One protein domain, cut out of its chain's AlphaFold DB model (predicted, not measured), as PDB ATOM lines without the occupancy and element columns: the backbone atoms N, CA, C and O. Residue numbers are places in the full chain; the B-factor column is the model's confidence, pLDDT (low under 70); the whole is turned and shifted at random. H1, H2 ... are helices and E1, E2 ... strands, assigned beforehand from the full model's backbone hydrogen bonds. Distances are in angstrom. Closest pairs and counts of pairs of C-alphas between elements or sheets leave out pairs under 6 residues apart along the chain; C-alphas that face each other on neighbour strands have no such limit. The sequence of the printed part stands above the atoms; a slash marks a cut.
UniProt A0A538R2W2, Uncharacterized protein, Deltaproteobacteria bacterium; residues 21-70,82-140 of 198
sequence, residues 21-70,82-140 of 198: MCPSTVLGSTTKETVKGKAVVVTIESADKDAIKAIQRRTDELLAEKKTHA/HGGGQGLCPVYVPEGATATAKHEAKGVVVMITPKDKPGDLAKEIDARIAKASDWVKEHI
ATOM      1  N   MET A  21     -41.462  53.178  -0.203       56.88
ATOM      2  CA  MET A  21     -41.037  51.828   0.210       56.88
ATOM      3  C   MET A  21     -40.946  50.830  -0.948       56.88
ATOM      4  O   MET A  21     -40.476  49.712  -0.754       56.88
ATOM      5  N   CYS A  22     -41.352  51.201  -2.165       67.25
ATOM      6  CA  CYS A  22     -41.216  50.275  -3.279       67.25
ATOM      7  C   CYS A  22     -39.732  50.115  -3.675       67.25
ATOM      8  O   CYS A  22     -39.016  51.116  -3.798       67.25
ATOM      9  N   PRO A  23     -39.230  48.888  -3.911       70.56
ATOM     10  CA  PRO A  23     -37.842  48.711  -4.332       70.56
ATOM     11  C   PRO A  23     -37.572  49.290  -5.734       70.56
ATOM     12  O   PRO A  23     -36.458  49.724  -6.004       70.56
ATOM     13  N   SER A  24     -38.587  49.371  -6.606       71.75
ATOM     14  CA  SER A  24     -38.470  49.921  -7.969       71.75
ATOM     15  C   SER A  24     -38.489  51.451  -8.049       71.75
ATOM     16  O   SER A  24     -38.359  52.006  -9.134       71.75
ATOM     17  N   THR A  25     -38.738  52.142  -6.933       69.94
ATOM     18  CA  THR A  25     -38.728  53.614  -6.860       69.94
ATOM     19  C   THR A  25     -37.435  54.141  -6.237       69.94
ATOM     20  O   THR A  25     -37.292  55.342  -6.019       69.94
ATOM     21  N   VAL A  26     -36.472  53.253  -5.952       72.31
ATOM     22  CA  VAL A  26     -35.106  53.637  -5.582       72.31
ATOM     23  C   VAL A  26     -34.464  54.323  -6.789       72.31
ATOM     24  O   VAL A  26     -34.507  53.795  -7.902       72.31
ATOM     25  N   LEU A  27     -33.867  55.500  -6.593       70.50
ATOM     26  CA  LEU A  27     -33.212  56.214  -7.690       70.50
ATOM     27  C   LEU A  27     -32.074  55.371  -8.277       70.50
ATOM     28  O   LEU A  27     -31.312  54.734  -7.551       70.50
ATOM     29  N   GLY A  28     -31.975  55.355  -9.604       71.81
ATOM     30  CA  GLY A  28     -30.999  54.527 -10.311       71.81
ATOM     31  C   GLY A  28     -31.339  53.035 -10.323       71.81
ATOM     32  O   GLY A  28     -30.565  52.252 -10.874       71.81
ATOM     33  N   SER A  29     -32.480  52.624  -9.755       76.06
ATOM     34  CA  SER A  29     -32.984  51.268  -9.948       76.06
ATOM     35  C   SER A  29     -33.577  51.101 -11.346       76.06
ATOM     36  O   SER A  29     -34.232  51.983 -11.895       76.06
ATOM     37  N   THR A  30     -33.334  49.937 -11.927       84.38
ATOM     38  CA  THR A  30     -33.949  49.455 -13.156       84.38
ATOM     39  C   THR A  30     -34.785  48.247 -12.786       84.38
ATOM     40  O   THR A  30     -34.278  47.307 -12.177       84.38
ATOM     41  N   THR A  31     -36.064  48.268 -13.148       85.56
ATOM     42  CA  THR A  31     -36.967  47.139 -12.921       85.56
ATOM     43  C   THR A  31     -37.369  46.524 -14.248       85.56
ATOM     44  O   THR A  31     -37.677  47.248 -15.191       85.56
ATOM     45  N   LYS A  32     -37.348  45.196 -14.319       88.00
ATOM     46  CA  LYS A  32     -37.771  44.415 -15.483       88.00
ATOM     47  C   LYS A  32     -38.517  43.181 -15.026       88.00
ATOM     48  O   LYS A  32     -38.101  42.528 -14.071       88.00
ATOM     49  N   GLU A  33     -39.562  42.816 -15.736       87.81
ATOM     50  CA  GLU A  33     -40.288  41.575 -15.543       87.81
ATOM     51  C   GLU A  33     -39.999  40.567 -16.660       87.81
ATOM     52  O   GLU A  33     -39.601  40.893 -17.776       87.81
ATOM     53  N   THR A  34     -40.119  39.285 -16.344       89.19
ATOM     54  CA  THR A  34     -39.961  38.194 -17.306       89.19
ATOM     55  C   THR A  34     -40.808  37.019 -16.860       89.19
ATOM     56  O   THR A  34     -40.703  36.561 -15.723       89.19
ATOM     57  N   VAL A  35     -41.618  36.471 -17.760       88.81
ATOM     58  CA  VAL A  35     -42.358  35.235 -17.482       88.81
ATOM     59  C   VAL A  35     -41.409  34.043 -17.599       88.81
ATOM     60  O   VAL A  35     -40.803  33.821 -18.645       88.81
ATOM     61  N   LYS A  36     -41.284  33.250 -16.530       86.19
ATOM     62  CA  LYS A  36     -40.565  31.968 -16.523       86.19
ATOM     63  C   LYS A  36     -41.523  30.850 -16.127       86.19
ATOM     64  O   LYS A  36     -41.785  30.609 -14.949       86.19
ATOM     65  N   GLY A  37     -42.052  30.154 -17.131       86.62
ATOM     66  CA  GLY A  37     -43.021  29.078 -16.926       86.62
ATOM     67  C   GLY A  37     -44.300  29.594 -16.262       86.62
ATOM     68  O   GLY A  37     -45.007  30.416 -16.836       86.62
ATOM     69  N   LYS A  38     -44.594  29.107 -15.051       85.75
ATOM     70  CA  LYS A  38     -45.775  29.511 -14.266       85.75
ATOM     71  C   LYS A  38     -45.535  30.722 -13.358       85.75
ATOM     72  O   LYS A  38     -46.460  31.137 -12.672       85.75
ATOM     73  N   ALA A  39     -44.322  31.270 -13.337       86.88
ATOM     74  CA  ALA A  39     -43.960  32.395 -12.487       86.88
ATOM     75  C   ALA A  39     -43.642  33.644 -13.313       86.88
ATOM     76  O   ALA A  39     -43.146  33.564 -14.438       86.88
ATOM     77  N   VAL A  40     -43.881  34.804 -12.716       87.19
ATOM     78  CA  VAL A  40     -43.383  36.090 -13.190       87.19
ATOM     79  C   VAL A  40     -42.187  36.472 -12.332       87.19
ATOM     80  O   VAL A  40     -42.268  36.515 -11.107       87.19
ATOM     81  N   VAL A  41     -41.052  36.703 -12.977       89.00
ATOM     82  CA  VAL A  41     -39.800  37.100 -12.341       89.00
ATOM     83  C   VAL A  41     -39.631  38.598 -12.513       89.00
ATOM     84  O   VAL A  41     -39.489  39.066 -13.634       89.00
ATOM     85  N   VAL A  42     -39.618  39.337 -11.413       87.25
ATOM     86  CA  VAL A  42     -39.364  40.776 -11.357       87.25
ATOM     87  C   VAL A  42     -37.941  40.986 -10.863       87.25
ATOM     88  O   VAL A  42     -37.608  40.649  -9.732       87.25
ATOM     89  N   THR A  43     -37.080  41.513 -11.718       89.94
ATOM     90  CA  THR A  43     -35.689  41.840 -11.395       89.94
ATOM     91  C   THR A  43     -35.572  43.335 -11.172       89.94
ATOM     92  O   THR A  43     -36.009  44.116 -12.013       89.94
ATOM     93  N   ILE A  44     -34.986  43.719 -10.043       86.19
ATOM     94  CA  ILE A  44     -34.757  45.106  -9.650       86.19
ATOM     95  C   ILE A  44     -33.260  45.246  -9.404       86.19
ATOM     96  O   ILE A  44     -32.723  44.654  -8.467       86.19
ATOM     97  N   GLU A  45     -32.583  45.988 -10.272       87.62
ATOM     98  CA  GLU A  45     -31.127  46.126 -10.279       87.62
ATOM     99  C   GLU A  45     -30.692  47.591 -10.204       87.62
ATOM    100  O   GLU A  45     -31.405  48.478 -10.651       87.62
ATOM    101  N   SER A  46     -29.514  47.857  -9.649       81.25
ATOM    102  CA  SER A  46     -28.868  49.170  -9.701       81.25
ATOM    103  C   SER A  46     -27.358  49.003  -9.842       81.25
ATOM    104  O   SER A  46     -26.791  47.975  -9.472       81.25
ATOM    105  N   ALA A  47     -26.698  50.020 -10.394       81.88
ATOM    106  CA  ALA A  47     -25.240  50.115 -10.398       81.88
ATOM    107  C   ALA A  47     -24.692  50.748  -9.105       81.88
ATOM    108  O   ALA A  47     -23.503  50.616  -8.813       81.88
ATOM    109  N   ASP A  48     -25.546  51.422  -8.329       75.94
ATOM    110  CA  ASP A  48     -25.159  52.099  -7.096       75.94
ATOM    111  C   ASP A  48     -25.242  51.151  -5.889       75.94
ATOM    112  O   ASP A  48     -26.248  50.478  -5.658       75.94
ATOM    113  N   LYS A  49     -24.164  51.082  -5.101       74.44
ATOM    114  CA  LYS A  49     -24.059  50.144  -3.970       74.44
ATOM    115  C   LYS A  49     -25.045  50.453  -2.848       74.44
ATOM    116  O   LYS A  49     -25.482  49.525  -2.166       74.44
ATOM    117  N   ASP A  50     -25.376  51.721  -2.637       67.81
ATOM    118  CA  ASP A  50     -26.338  52.114  -1.617       67.81
ATOM    119  C   ASP A  50     -27.775  51.869  -2.104       67.81
ATOM    120  O   ASP A  50     -28.598  51.355  -1.343       67.81
ATOM    121  N   ALA A  51     -28.045  52.088  -3.395       71.56
ATOM    122  CA  ALA A  51     -29.297  51.697  -4.033       71.56
ATOM    123  C   ALA A  51     -29.519  50.178  -3.981       71.56
ATOM    124  O   ALA A  51     -30.616  49.740  -3.652       71.56
ATOM    125  N   ILE A  52     -28.487  49.357  -4.221       76.31
ATOM    126  CA  ILE A  52     -28.578  47.888  -4.105       76.31
ATOM    127  C   ILE A  52     -29.028  47.476  -2.699       76.31
ATOM    128  O   ILE A  52     -29.954  46.675  -2.558       76.31
ATOM    129  N   LYS A  53     -28.420  48.048  -1.651       75.62
ATOM    130  CA  LYS A  53     -28.804  47.765  -0.258       75.62
ATOM    131  C   LYS A  53     -30.227  48.226   0.047       75.62
ATOM    132  O   LYS A  53     -30.959  47.516   0.733       75.62
ATOM    133  N   ALA A  54     -30.626  49.390  -0.466       70.31
ATOM    134  CA  ALA A  54     -31.984  49.898  -0.313       70.31
ATOM    135  C   ALA A  54     -33.012  48.989  -1.008       70.31
ATOM    136  O   ALA A  54     -34.037  48.672  -0.410       70.31
ATOM    137  N   ILE A  55     -32.721  48.516  -2.225       75.06
ATOM    138  CA  ILE A  55     -33.562  47.569  -2.974       75.06
ATOM    139  C   ILE A  55     -33.711  46.257  -2.192       75.06
ATOM    140  O   ILE A  55     -34.833  45.778  -2.019       75.06
ATOM    141  N   GLN A  56     -32.605  45.697  -1.691       77.94
ATOM    142  CA  GLN A  56     -32.597  44.468  -0.885       77.94
ATOM    143  C   GLN A  56     -33.455  44.611   0.367       77.94
ATOM    144  O   GLN A  56     -34.445  43.899   0.523       77.94
ATOM    145  N   ARG A  57     -33.153  45.615   1.193       73.75
ATOM    146  CA  ARG A  57     -33.885  45.875   2.432       73.75
ATOM    147  C   ARG A  57     -35.383  46.092   2.194       73.75
ATOM    148  O   ARG A  57     -36.196  45.445   2.844       73.75
ATOM    149  N   ARG A  58     -35.757  46.960   1.245       73.69
ATOM    150  CA  ARG A  58     -37.172  47.241   0.936       73.69
ATOM    151  C   ARG A  58     -37.910  45.996   0.448       73.69
ATOM    152  O   ARG A  58     -39.094  45.843   0.724       73.69
ATOM    153  N   THR A  59     -37.222  45.106  -0.268       75.12
ATOM    154  CA  THR A  59     -37.833  43.860  -0.746       75.12
ATOM    155  C   THR A  59     -38.075  42.873   0.395       75.12
ATOM    156  O   THR A  59     -39.143  42.261   0.440       75.12
ATOM    157  N   ASP A  60     -37.132  42.741   1.330       71.06
ATOM    158  CA  ASP A  60     -37.314  41.918   2.532       71.06
ATOM    159  C   ASP A  60     -38.474  42.418   3.395       71.06
ATOM    160  O   ASP A  60     -39.332  41.624   3.777       71.06
ATOM    161  N   GLU A  61     -38.532  43.728   3.664       67.56
ATOM    162  CA  GLU A  61     -39.617  44.339   4.443       67.56
ATOM    163  C   GLU A  61     -40.978  44.076   3.771       67.56
ATOM    164  O   GLU A  61     -41.888  43.543   4.409       67.56
ATOM    165  N   LEU A  62     -41.074  44.296   2.454       69.81
ATOM    166  CA  LEU A  62     -42.292  44.050   1.677       69.81
ATOM    167  C   LEU A  62     -42.747  42.585   1.753       69.81
ATOM    168  O   LEU A  62     -43.938  42.310   1.905       69.81
ATOM    169  N   LEU A  63     -41.827  41.622   1.649       72.06
ATOM    170  CA  LEU A  63     -42.178  40.203   1.737       72.06
ATOM    171  C   LEU A  63     -42.467  39.744   3.171       72.06
ATOM    172  O   LEU A  63     -43.275  38.832   3.357       72.06
ATOM    173  N   ALA A  64     -41.841  40.349   4.180       68.75
ATOM    174  CA  ALA A  64     -42.126  40.070   5.584       68.75
ATOM    175  C   ALA A  64     -43.548  40.513   5.958       68.75
ATOM    176  O   ALA A  64     -44.290  39.727   6.550       68.75
ATOM    177  N   GLU A  65     -43.968  41.707   5.533       61.66
ATOM    178  CA  GLU A  65     -45.337  42.207   5.732       61.66
ATOM    179  C   GLU A  65     -46.394  41.305   5.079       61.66
ATOM    180  O   GLU A  65     -47.488  41.127   5.612       61.66
ATOM    181  N   LYS A  66     -46.076  40.674   3.942       60.50
ATOM    182  CA  LYS A  66     -46.985  39.710   3.300       60.50
ATOM    183  C   LYS A  66     -47.105  38.389   4.055       60.50
ATOM    184  O   LYS A  66     -48.155  37.755   3.985       60.50
ATOM    185  N   LYS A  67     -46.060  37.957   4.762       56.53
ATOM    186  CA  LYS A  67     -46.045  36.670   5.479       56.53
ATOM    187  C   LYS A  67     -46.831  36.694   6.788       56.53
ATOM    188  O   LYS A  67     -47.275  35.638   7.227       56.53
ATOM    189  N   THR A  68     -47.001  37.851   7.425       50.22
ATOM    190  CA  THR A  68     -47.570  37.922   8.781       50.22
ATOM    191  C   THR A  68     -49.092  37.821   8.842       50.22
ATOM    192  O   THR A  68     -49.602  37.657   9.944       50.22
ATOM    193  N   HIS A  69     -49.822  37.863   7.714       42.84
ATOM    194  CA  HIS A  69     -51.285  37.654   7.649       42.84
ATOM    195  C   HIS A  69     -52.089  38.386   8.751       42.84
ATOM    196  O   HIS A  69     -53.173  37.944   9.134       42.84
ATOM    197  N   ALA A  70     -51.589  39.507   9.283       33.94
ATOM    198  CA  ALA A  70     -52.358  40.304  10.224       33.94
ATOM    199  C   ALA A  70     -53.609  40.795   9.482       33.94
ATOM    200  O   ALA A  70     -53.464  41.237   8.338       33.94
ATOM    201  N   HIS A  82     -51.401  50.520  -0.495       37.94
ATOM    202  CA  HIS A  82     -50.412  49.556   0.010       37.94
ATOM    203  C   HIS A  82     -49.904  48.690  -1.152       37.94
ATOM    204  O   HIS A  82     -50.574  48.593  -2.182       37.94
ATOM    205  N   GLY A  83     -48.719  48.083  -1.022       39.41
ATOM    206  CA  GLY A  83     -48.075  47.206  -2.017       39.41
ATOM    207  C   GLY A  83     -48.849  45.911  -2.310       39.41
ATOM    208  O   GLY A  83     -48.386  44.803  -2.063       39.41
ATOM    209  N   GLY A  84     -50.081  46.027  -2.786       38.41
ATOM    210  CA  GLY A  84     -51.005  44.941  -3.062       38.41
ATOM    211  C   GLY A  84     -52.255  45.507  -3.723       38.41
ATOM    212  O   GLY A  84     -52.907  46.395  -3.191       38.41
ATOM    213  N   GLY A  85     -52.570  45.036  -4.921       36.16
ATOM    214  CA  GLY A  85     -53.852  45.252  -5.585       36.16
ATOM    215  C   GLY A  85     -53.877  46.474  -6.491       36.16
ATOM    216  O   GLY A  85     -54.168  46.324  -7.668       36.16
ATOM    217  N   GLN A  86     -53.487  47.663  -6.016       39.72
ATOM    218  CA  GLN A  86     -53.604  48.904  -6.813       39.72
ATOM    219  C   GLN A  86     -52.465  49.935  -6.653       39.72
ATOM    220  O   GLN A  86     -52.568  51.048  -7.161       39.72
ATOM    221  N   GLY A  87     -51.372  49.601  -5.958       52.81
ATOM    222  CA  GLY A  87     -50.226  50.509  -5.793       52.81
ATOM    223  C   GLY A  87     -49.268  50.575  -6.995       52.81
ATOM    224  O   GLY A  87     -49.239  49.678  -7.837       52.81
ATOM    225  N   LEU A  88     -48.413  51.603  -7.014       59.22
ATOM    226  CA  LEU A  88     -47.314  51.800  -7.978       59.22
ATOM    227  C   LEU A  88     -46.277  50.661  -7.993       59.22
ATOM    228  O   LEU A  88     -45.475  50.591  -8.914       59.22
ATOM    229  N   CYS A  89     -46.263  49.781  -6.985       68.06
ATOM    230  CA  CYS A  89     -45.162  48.841  -6.823       68.06
ATOM    231  C   CYS A  89     -45.258  47.624  -7.765       68.06
ATOM    232  O   CYS A  89     -46.242  46.884  -7.674       68.06
ATOM    233  N   PRO A  90     -44.240  47.360  -8.611       69.62
ATOM    234  CA  PRO A  90     -44.169  46.201  -9.507       69.62
ATOM    235  C   PRO A  90     -44.146  44.855  -8.788       69.62
ATOM    236  O   PRO A  90     -44.504  43.835  -9.366       69.62
ATOM    237  N   VAL A  91     -43.737  44.837  -7.517       69.06
ATOM    238  CA  VAL A  91     -43.779  43.639  -6.672       69.06
ATOM    239  C   VAL A  91     -45.214  43.428  -6.179       69.06
ATOM    240  O   VAL A  91     -45.540  43.633  -5.010       69.06
ATOM    241  N   TYR A  92     -46.098  43.072  -7.110       72.94
ATOM    242  CA  TYR A  92     -47.500  42.783  -6.843       72.94
ATOM    243  C   TYR A  92     -47.727  41.278  -6.721       72.94
ATOM    244  O   TYR A  92     -47.624  40.534  -7.693       72.94
ATOM    245  N   VAL A  93     -48.075  40.839  -5.513       73.75
ATOM    246  CA  VAL A  93     -48.432  39.448  -5.223       73.75
ATOM    247  C   VAL A  93     -49.960  39.360  -5.146       73.75
ATOM    248  O   VAL A  93     -50.528  39.873  -4.174       73.75
ATOM    249  N   PRO A  94     -50.644  38.793  -6.159       69.94
ATOM    250  CA  PRO A  94     -52.096  38.650  -6.125       69.94
ATOM    251  C   PRO A  94     -52.543  37.658  -5.047       69.94
ATOM    252  O   PRO A  94     -51.753  36.858  -4.542       69.94
ATOM    253  N   GLU A  95     -53.824  37.704  -4.680       70.94
ATOM    254  CA  GLU A  95     -54.362  36.815  -3.651       70.94
ATOM    255  C   GLU A  95     -54.174  35.339  -4.037       70.94
ATOM    256  O   GLU A  95     -54.461  34.910  -5.155       70.94
ATOM    257  N   GLY A  96     -53.653  34.551  -3.095       71.12
ATOM    258  CA  GLY A  96     -53.356  33.139  -3.313       71.12
ATOM    259  C   GLY A  96     -52.101  32.856  -4.142       71.12
ATOM    260  O   GLY A  96     -51.778  31.682  -4.312       71.12
ATOM    261  N   ALA A  97     -51.393  33.877  -4.632       76.88
ATOM    262  CA  ALA A  97     -50.068  33.722  -5.217       76.88
ATOM    263  C   ALA A  97     -48.994  33.577  -4.137       76.88
ATOM    264  O   ALA A  97     -49.145  34.053  -3.011       76.88
ATOM    265  N   THR A  98     -47.874  32.961  -4.500       82.19
ATOM    266  CA  THR A  98     -46.677  32.925  -3.657       82.19
ATOM    267  C   THR A  98     -45.613  33.850  -4.224       82.19
ATOM    268  O   THR A  98     -45.518  34.036  -5.436       82.19
ATOM    269  N   ALA A  99     -44.803  34.439  -3.348       81.75
ATOM    270  CA  ALA A  99     -43.671  35.256  -3.755       81.75
ATOM    271  C   ALA A  99     -42.424  34.894  -2.958       81.75
ATOM    272  O   ALA A  99     -42.474  34.707  -1.740       81.75
ATOM    273  N   THR A 100     -41.298  34.813  -3.653       84.31
ATOM    274  CA  THR A 100     -39.973  34.622  -3.062       84.31
ATOM    275  C   THR A 100     -39.026  35.675  -3.614       84.31
ATOM    276  O   THR A 100     -39.127  36.045  -4.778       84.31
ATOM    277  N   ALA A 101     -38.107  36.174  -2.793       85.38
ATOM    278  CA  ALA A 101     -37.024  37.035  -3.253       85.38
ATOM    279  C   ALA A 101     -35.687  36.316  -3.123       85.38
ATOM    280  O   ALA A 101     -35.475  35.511  -2.214       85.38
ATOM    281  N   LYS A 102     -34.781  36.645  -4.036       88.69
ATOM    282  CA  LYS A 102     -33.384  36.248  -4.011       88.69
ATOM    283  C   LYS A 102     -32.523  37.493  -4.157       88.69
ATOM    284  O   LYS A 102     -32.678  38.248  -5.116       88.69
ATOM    285  N   HIS A 103     -31.604  37.689  -3.222       87.31
ATOM    286  CA  HIS A 103     -30.610  38.749  -3.331       87.31
ATOM    287  C   HIS A 103     -29.566  38.379  -4.377       87.31
ATOM    288  O   HIS A 103     -29.037  37.269  -4.384       87.31
ATOM    289  N   GLU A 104     -29.269  39.333  -5.246       86.06
ATOM    290  CA  GLU A 104     -28.251  39.225  -6.282       86.06
ATOM    291  C   GLU A 104     -27.224  40.346  -6.090       86.06
ATOM    292  O   GLU A 104     -27.497  41.371  -5.464       86.06
ATOM    293  N   ALA A 105     -26.030  40.183  -6.663       80.88
ATOM    294  CA  ALA A 105     -24.943  41.155  -6.504       80.88
ATOM    295  C   ALA A 105     -25.309  42.572  -6.988       80.88
ATOM    296  O   ALA A 105     -24.742  43.549  -6.507       80.88
ATOM    297  N   LYS A 106     -26.251  42.676  -7.934       82.75
ATOM    298  CA  LYS A 106     -26.724  43.936  -8.521       82.75
ATOM    299  C   LYS A 106     -28.086  44.395  -7.988       82.75
ATOM    300  O   LYS A 106     -28.596  45.397  -8.471       82.75
ATOM    301  N   GLY A 107     -28.695  43.687  -7.032       85.62
ATOM    302  CA  GLY A 107     -30.033  44.021  -6.536       85.62
ATOM    303  C   GLY A 107     -30.809  42.811  -6.021       85.62
ATOM    304  O   GLY A 107     -30.308  42.052  -5.190       85.62
ATOM    305  N   VAL A 108     -32.047  42.647  -6.494       87.19
ATOM    306  CA  VAL A 108     -32.959  41.573  -6.075       87.19
ATOM    307  C   VAL A 108     -33.736  41.013  -7.256       87.19
ATOM    308  O   VAL A 108     -34.147  41.735  -8.162       87.19
ATOM    309  N   VAL A 109     -33.989  39.711  -7.203       89.44
ATOM    310  CA  VAL A 109     -34.916  39.010  -8.085       89.44
ATOM    311  C   VAL A 109     -36.086  38.509  -7.252       89.44
ATOM    312  O   VAL A 109     -35.901  37.690  -6.355       89.44
ATOM    313  N   VAL A 110     -37.292  38.980  -7.550       85.56
ATOM    314  CA  VAL A 110     -38.537  38.509  -6.941       85.56
ATOM    315  C   VAL A 110     -39.249  37.585  -7.914       85.56
ATOM    316  O   VAL A 110     -39.513  37.950  -9.052       85.56
ATOM    317  N   MET A 111     -39.577  36.378  -7.480       87.50
ATOM    318  CA  MET A 111     -40.337  35.413  -8.254       87.50
ATOM    319  C   MET A 111     -41.740  35.303  -7.672       87.50
ATOM    320  O   MET A 111     -41.908  34.941  -6.510       87.50
ATOM    321  N   ILE A 112     -42.743  35.620  -8.484       85.50
ATOM    322  CA  ILE A 112     -44.154  35.639  -8.108       85.50
ATOM    323  C   ILE A 112     -44.852  34.537  -8.890       85.50
ATOM    324  O   ILE A 112     -44.873  34.551 -10.119       85.50
ATOM    325  N   THR A 113     -45.413  33.563  -8.186       86.81
ATOM    326  CA  THR A 113     -46.140  32.444  -8.785       86.81
ATOM    327  C   THR A 113     -47.630  32.647  -8.533       86.81
ATOM    328  O   THR A 113     -48.096  32.361  -7.425       86.81
ATOM    329  N   PRO A 114     -48.391  33.180  -9.508       83.06
ATOM    330  CA  PRO A 114     -49.837  33.279  -9.381       83.06
ATOM    331  C   PRO A 114     -50.493  31.899  -9.426       83.06
ATOM    332  O   PRO A 114     -49.935  30.955  -9.986       83.06
ATOM    333  N   LYS A 115     -51.707  31.795  -8.871       81.94
ATOM    334  CA  LYS A 115     -52.547  30.598  -9.045       81.94
ATOM    335  C   LYS A 115     -52.830  30.337 -10.522       81.94
ATOM    336  O   LYS A 115     -52.686  29.209 -10.981       81.94
ATOM    337  N   ASP A 116     -53.143  31.402 -11.260       79.88
ATOM    338  CA  ASP A 116     -53.561  31.341 -12.655       79.88
ATOM    339  C   ASP A 116     -53.011  32.535 -13.450       79.88
ATOM    340  O   ASP A 116     -52.727  33.594 -12.895       79.88
ATOM    341  N   LYS A 117     -52.904  32.372 -14.774       82.88
ATOM    342  CA  LYS A 117     -52.625  33.451 -15.746       82.88
ATOM    343  C   LYS A 117     -51.352  34.282 -15.465       82.88
ATOM    344  O   LYS A 117     -51.419  35.504 -15.322       82.88
ATOM    345  N   PRO A 118     -50.154  33.665 -15.491       84.69
ATOM    346  CA  PRO A 118     -48.891  34.396 -15.347       84.69
ATOM    347  C   PRO A 118     -48.681  35.480 -16.418       84.69
ATOM    348  O   PRO A 118     -48.022  36.477 -16.149       84.69
ATOM    349  N   GLY A 119     -49.270  35.326 -17.610       83.12
ATOM    350  CA  GLY A 119     -49.216  36.345 -18.662       83.12
ATOM    351  C   GLY A 119     -49.997  37.622 -18.333       83.12
ATOM    352  O   GLY A 119     -49.514  38.713 -18.623       83.12
ATOM    353  N   ASP A 120     -51.171  37.512 -17.704       83.88
ATOM    354  CA  ASP A 120     -51.945  38.680 -17.254       83.88
ATOM    355  C   ASP A 120     -51.247  39.386 -16.090       83.88
ATOM    356  O   ASP A 120     -51.135  40.610 -16.090       83.88
ATOM    357  N   LEU A 121     -50.686  38.614 -15.151       82.75
ATOM    358  CA  LEU A 121     -49.876  39.177 -14.072       82.75
ATOM    359  C   LEU A 121     -48.654  39.930 -14.621       82.75
ATOM    360  O   LEU A 121     -48.355  41.021 -14.150       82.75
ATOM    361  N   ALA A 122     -47.967  39.385 -15.627       84.25
ATOM    362  CA  ALA A 122     -46.819  40.051 -16.237       84.25
ATOM    363  C   ALA A 122     -47.193  41.391 -16.882       84.25
ATOM    364  O   ALA A 122     -46.513  42.380 -16.633       84.25
ATOM    365  N   LYS A 123     -48.306  41.456 -17.624       84.19
ATOM    366  CA  LYS A 123     -48.813  42.718 -18.193       84.19
ATOM    367  C   LYS A 123     -49.150  43.745 -17.116       84.19
ATOM    368  O   LYS A 123     -48.916  44.935 -17.294       84.19
ATOM    369  N   GLU A 124     -49.715  43.297 -15.999       81.69
ATOM    370  CA  GLU A 124     -50.029  44.200 -14.898       81.69
ATOM    371  C   GLU A 124     -48.762  44.716 -14.203       81.69
ATOM    372  O   GLU A 124     -48.686  45.890 -13.840       81.69
ATOM    373  N   ILE A 125     -47.751  43.859 -14.048       81.88
ATOM    374  CA  ILE A 125     -46.447  44.235 -13.499       81.88
ATOM    375  C   ILE A 125     -45.731  45.221 -14.429       81.88
ATOM    376  O   ILE A 125     -45.274  46.249 -13.938       81.88
ATOM    377  N   ASP A 126     -45.703  44.979 -15.740       83.12
ATOM    378  CA  ASP A 126     -45.152  45.906 -16.743       83.12
ATOM    379  C   ASP A 126     -45.816  47.291 -16.659       83.12
ATOM    380  O   ASP A 126     -45.154  48.320 -16.498       83.12
ATOM    381  N   ALA A 127     -47.152  47.326 -16.607       80.12
ATOM    382  CA  ALA A 127     -47.894  48.573 -16.448       80.12
ATOM    383  C   ALA A 127     -47.546  49.309 -15.136       80.12
ATOM    384  O   ALA A 127     -47.540  50.543 -15.093       80.12
ATOM    385  N   ARG A 128     -47.252  48.579 -14.052       79.56
ATOM    386  CA  ARG A 128     -46.787  49.162 -12.779       79.56
ATOM    387  C   ARG A 128     -45.347  49.664 -12.879       79.56
ATOM    388  O   ARG A 128     -45.061  50.721 -12.326       79.56
ATOM    389  N   ILE A 129     -44.466  48.977 -13.608       82.06
ATOM    390  CA  ILE A 129     -43.083  49.419 -13.862       82.06
ATOM    391  C   ILE A 129     -43.080  50.748 -14.611       82.06
ATOM    392  O   ILE A 129     -42.374  51.676 -14.206       82.06
ATOM    393  N   ALA A 130     -43.914  50.876 -15.645       81.06
ATOM    394  CA  ALA A 130     -44.064  52.120 -16.390       81.06
ATOM    395  C   ALA A 130     -44.523  53.270 -15.478       81.06
ATOM    396  O   ALA A 130     -43.889  54.324 -15.446       81.06
ATOM    397  N   LYS A 131     -45.564  53.047 -14.663       74.06
ATOM    398  CA  LYS A 131     -46.075  54.053 -13.715       74.06
ATOM    399  C   LYS A 131     -45.063  54.419 -12.628       74.06
ATOM    400  O   LYS A 131     -44.941  55.589 -12.284       74.06
ATOM    401  N   ALA A 132     -44.331  53.444 -12.088       71.00
ATOM    402  CA  ALA A 132     -43.282  53.690 -11.099       71.00
ATOM    403  C   ALA A 132     -42.146  54.530 -11.690       71.00
ATOM    404  O   ALA A 132     -41.669  55.462 -11.048       71.00
ATOM    405  N   SER A 133     -41.752  54.230 -12.928       75.25
ATOM    406  CA  SER A 133     -40.717  54.976 -13.645       75.25
ATOM    407  C   SER A 133     -41.142  56.418 -13.917       75.25
ATOM    408  O   SER A 133     -40.335  57.332 -13.776       75.25
ATOM    409  N   ASP A 134     -42.404  56.627 -14.292       74.12
ATOM    410  CA  ASP A 134     -42.975  57.956 -14.516       74.12
ATOM    411  C   ASP A 134     -43.034  58.775 -13.217       74.12
ATOM    412  O   ASP A 134     -42.525  59.893 -13.153       74.12
ATOM    413  N   TRP A 135     -43.502  58.152 -12.130       71.06
ATOM    414  CA  TRP A 135     -43.516  58.771 -10.807       71.06
ATOM    415  C   TRP A 135     -42.113  59.184 -10.345       71.06
ATOM    416  O   TRP A 135     -41.940  60.302  -9.864       71.06
ATOM    417  N   VAL A 136     -41.104  58.321 -10.527       69.81
ATOM    418  CA  VAL A 136     -39.705  58.632 -10.184       69.81
ATOM    419  C   VAL A 136     -39.200  59.844 -10.963       69.81
ATOM    420  O   VAL A 136     -38.588  60.721 -10.360       69.81
ATOM    421  N   LYS A 137     -39.477  59.927 -12.271       70.25
ATOM    422  CA  LYS A 137     -39.075  61.075 -13.102       70.25
ATOM    423  C   LYS A 137     -39.723  62.379 -12.643       70.25
ATOM    424  O   LYS A 137     -39.076  63.420 -12.673       70.25
ATOM    425  N   GLU A 138     -40.987  62.324 -12.237       66.31
ATOM    426  CA  GLU A 138     -41.743  63.512 -11.836       66.31
ATOM    427  C   GLU A 138     -41.420  63.962 -10.397       66.31
ATOM    428  O   GLU A 138     -41.448  65.156 -10.097       66.31
ATOM    429  N   HIS A 139     -41.059  63.028  -9.506       65.25
ATOM    430  CA  HIS A 139     -40.966  63.289  -8.063       65.25
ATOM    431  C   HIS A 139     -39.556  63.174  -7.464       65.25
ATOM    432  O   HIS A 139     -39.346  63.646  -6.345       65.25
ATOM    433  N   ILE A 140     -38.576  62.586  -8.159       61.50
ATOM    434  CA  ILE A 140     -37.194  62.456  -7.668       61.50
ATOM    435  C   ILE A 140     -36.255  63.283  -8.552       61.50
ATOM    436  O   ILE A 140     -36.077  63.000  -9.732       61.50
TER     437      ILE A 140
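Overview. This is residues 21 to 70 and 82 to 140 of the 198 residues of an uncharacterized protein of Deltaproteobacteria bacterium (UniProt A0A538R2W2). A twisted sheet of four strands forms a wall with two helices over one face, H2 over the half made by E1 and E2 and H1 over the half made by E4 and E3; the other face is bare of named helices. Residues 82 to 97, with no named element, pass through the space between the two helices. The printed part has 109 residues, in the order E1 E2 H1 E3 E4 H2; the sheet runs E1 E2 E4 E3, all antiparallel. The class is mixed, helices and strands; the whole is compact, with a radius of gyration of the C-alphas of 12.8 A and spans of 35 by 28 by 26 A.

Arrangement. E1, residues 30 to 36, and E2, residues 39 to 45, form a hairpin, with N 32 and O 43 2.9 A apart. H1, residues 49 to 67, is on the sheet at a height of 8.8 A, over E4, residues 107 to 113, and E3, residues 98 to 104. Its closest C-alphas to E4 are those of Ile 52 and Gly 107, 4.8 A. E3 and E4 form a hairpin, with N 102 and O 109 at 2.8 A; E2 and E4 have N 42 and O 110 at 2.7 A. H2, residues 118 to 139, is on the same face as H1, over E1 and E2, at a height of 9.0 A, and runs along the strands, at 1 degrees to E1 on the local plane. The closest C-alphas of E1 and H2 are those of Thr 31 and Ile 129, 6.6 A. H1 and H2 are apart. In both helices every O i to N i+4 pair is within hydrogen-bond range.

Along the chain. E1 begins at C-alpha 30, (-33.949, 49.455, -13.156). H1 measures 27.5 A and H2 30.8 A, ending at C-alpha 139, (-40.966, 63.289, -8.063).

Size, cuts and confidence. Residues 71 to 81 are not printed; C-alphas 70 and 82 are 13.9 A apart across the cut. The printed part's mean pLDDT is 74.7, with residues 64 to 70 and 82 to 91 among those under 70.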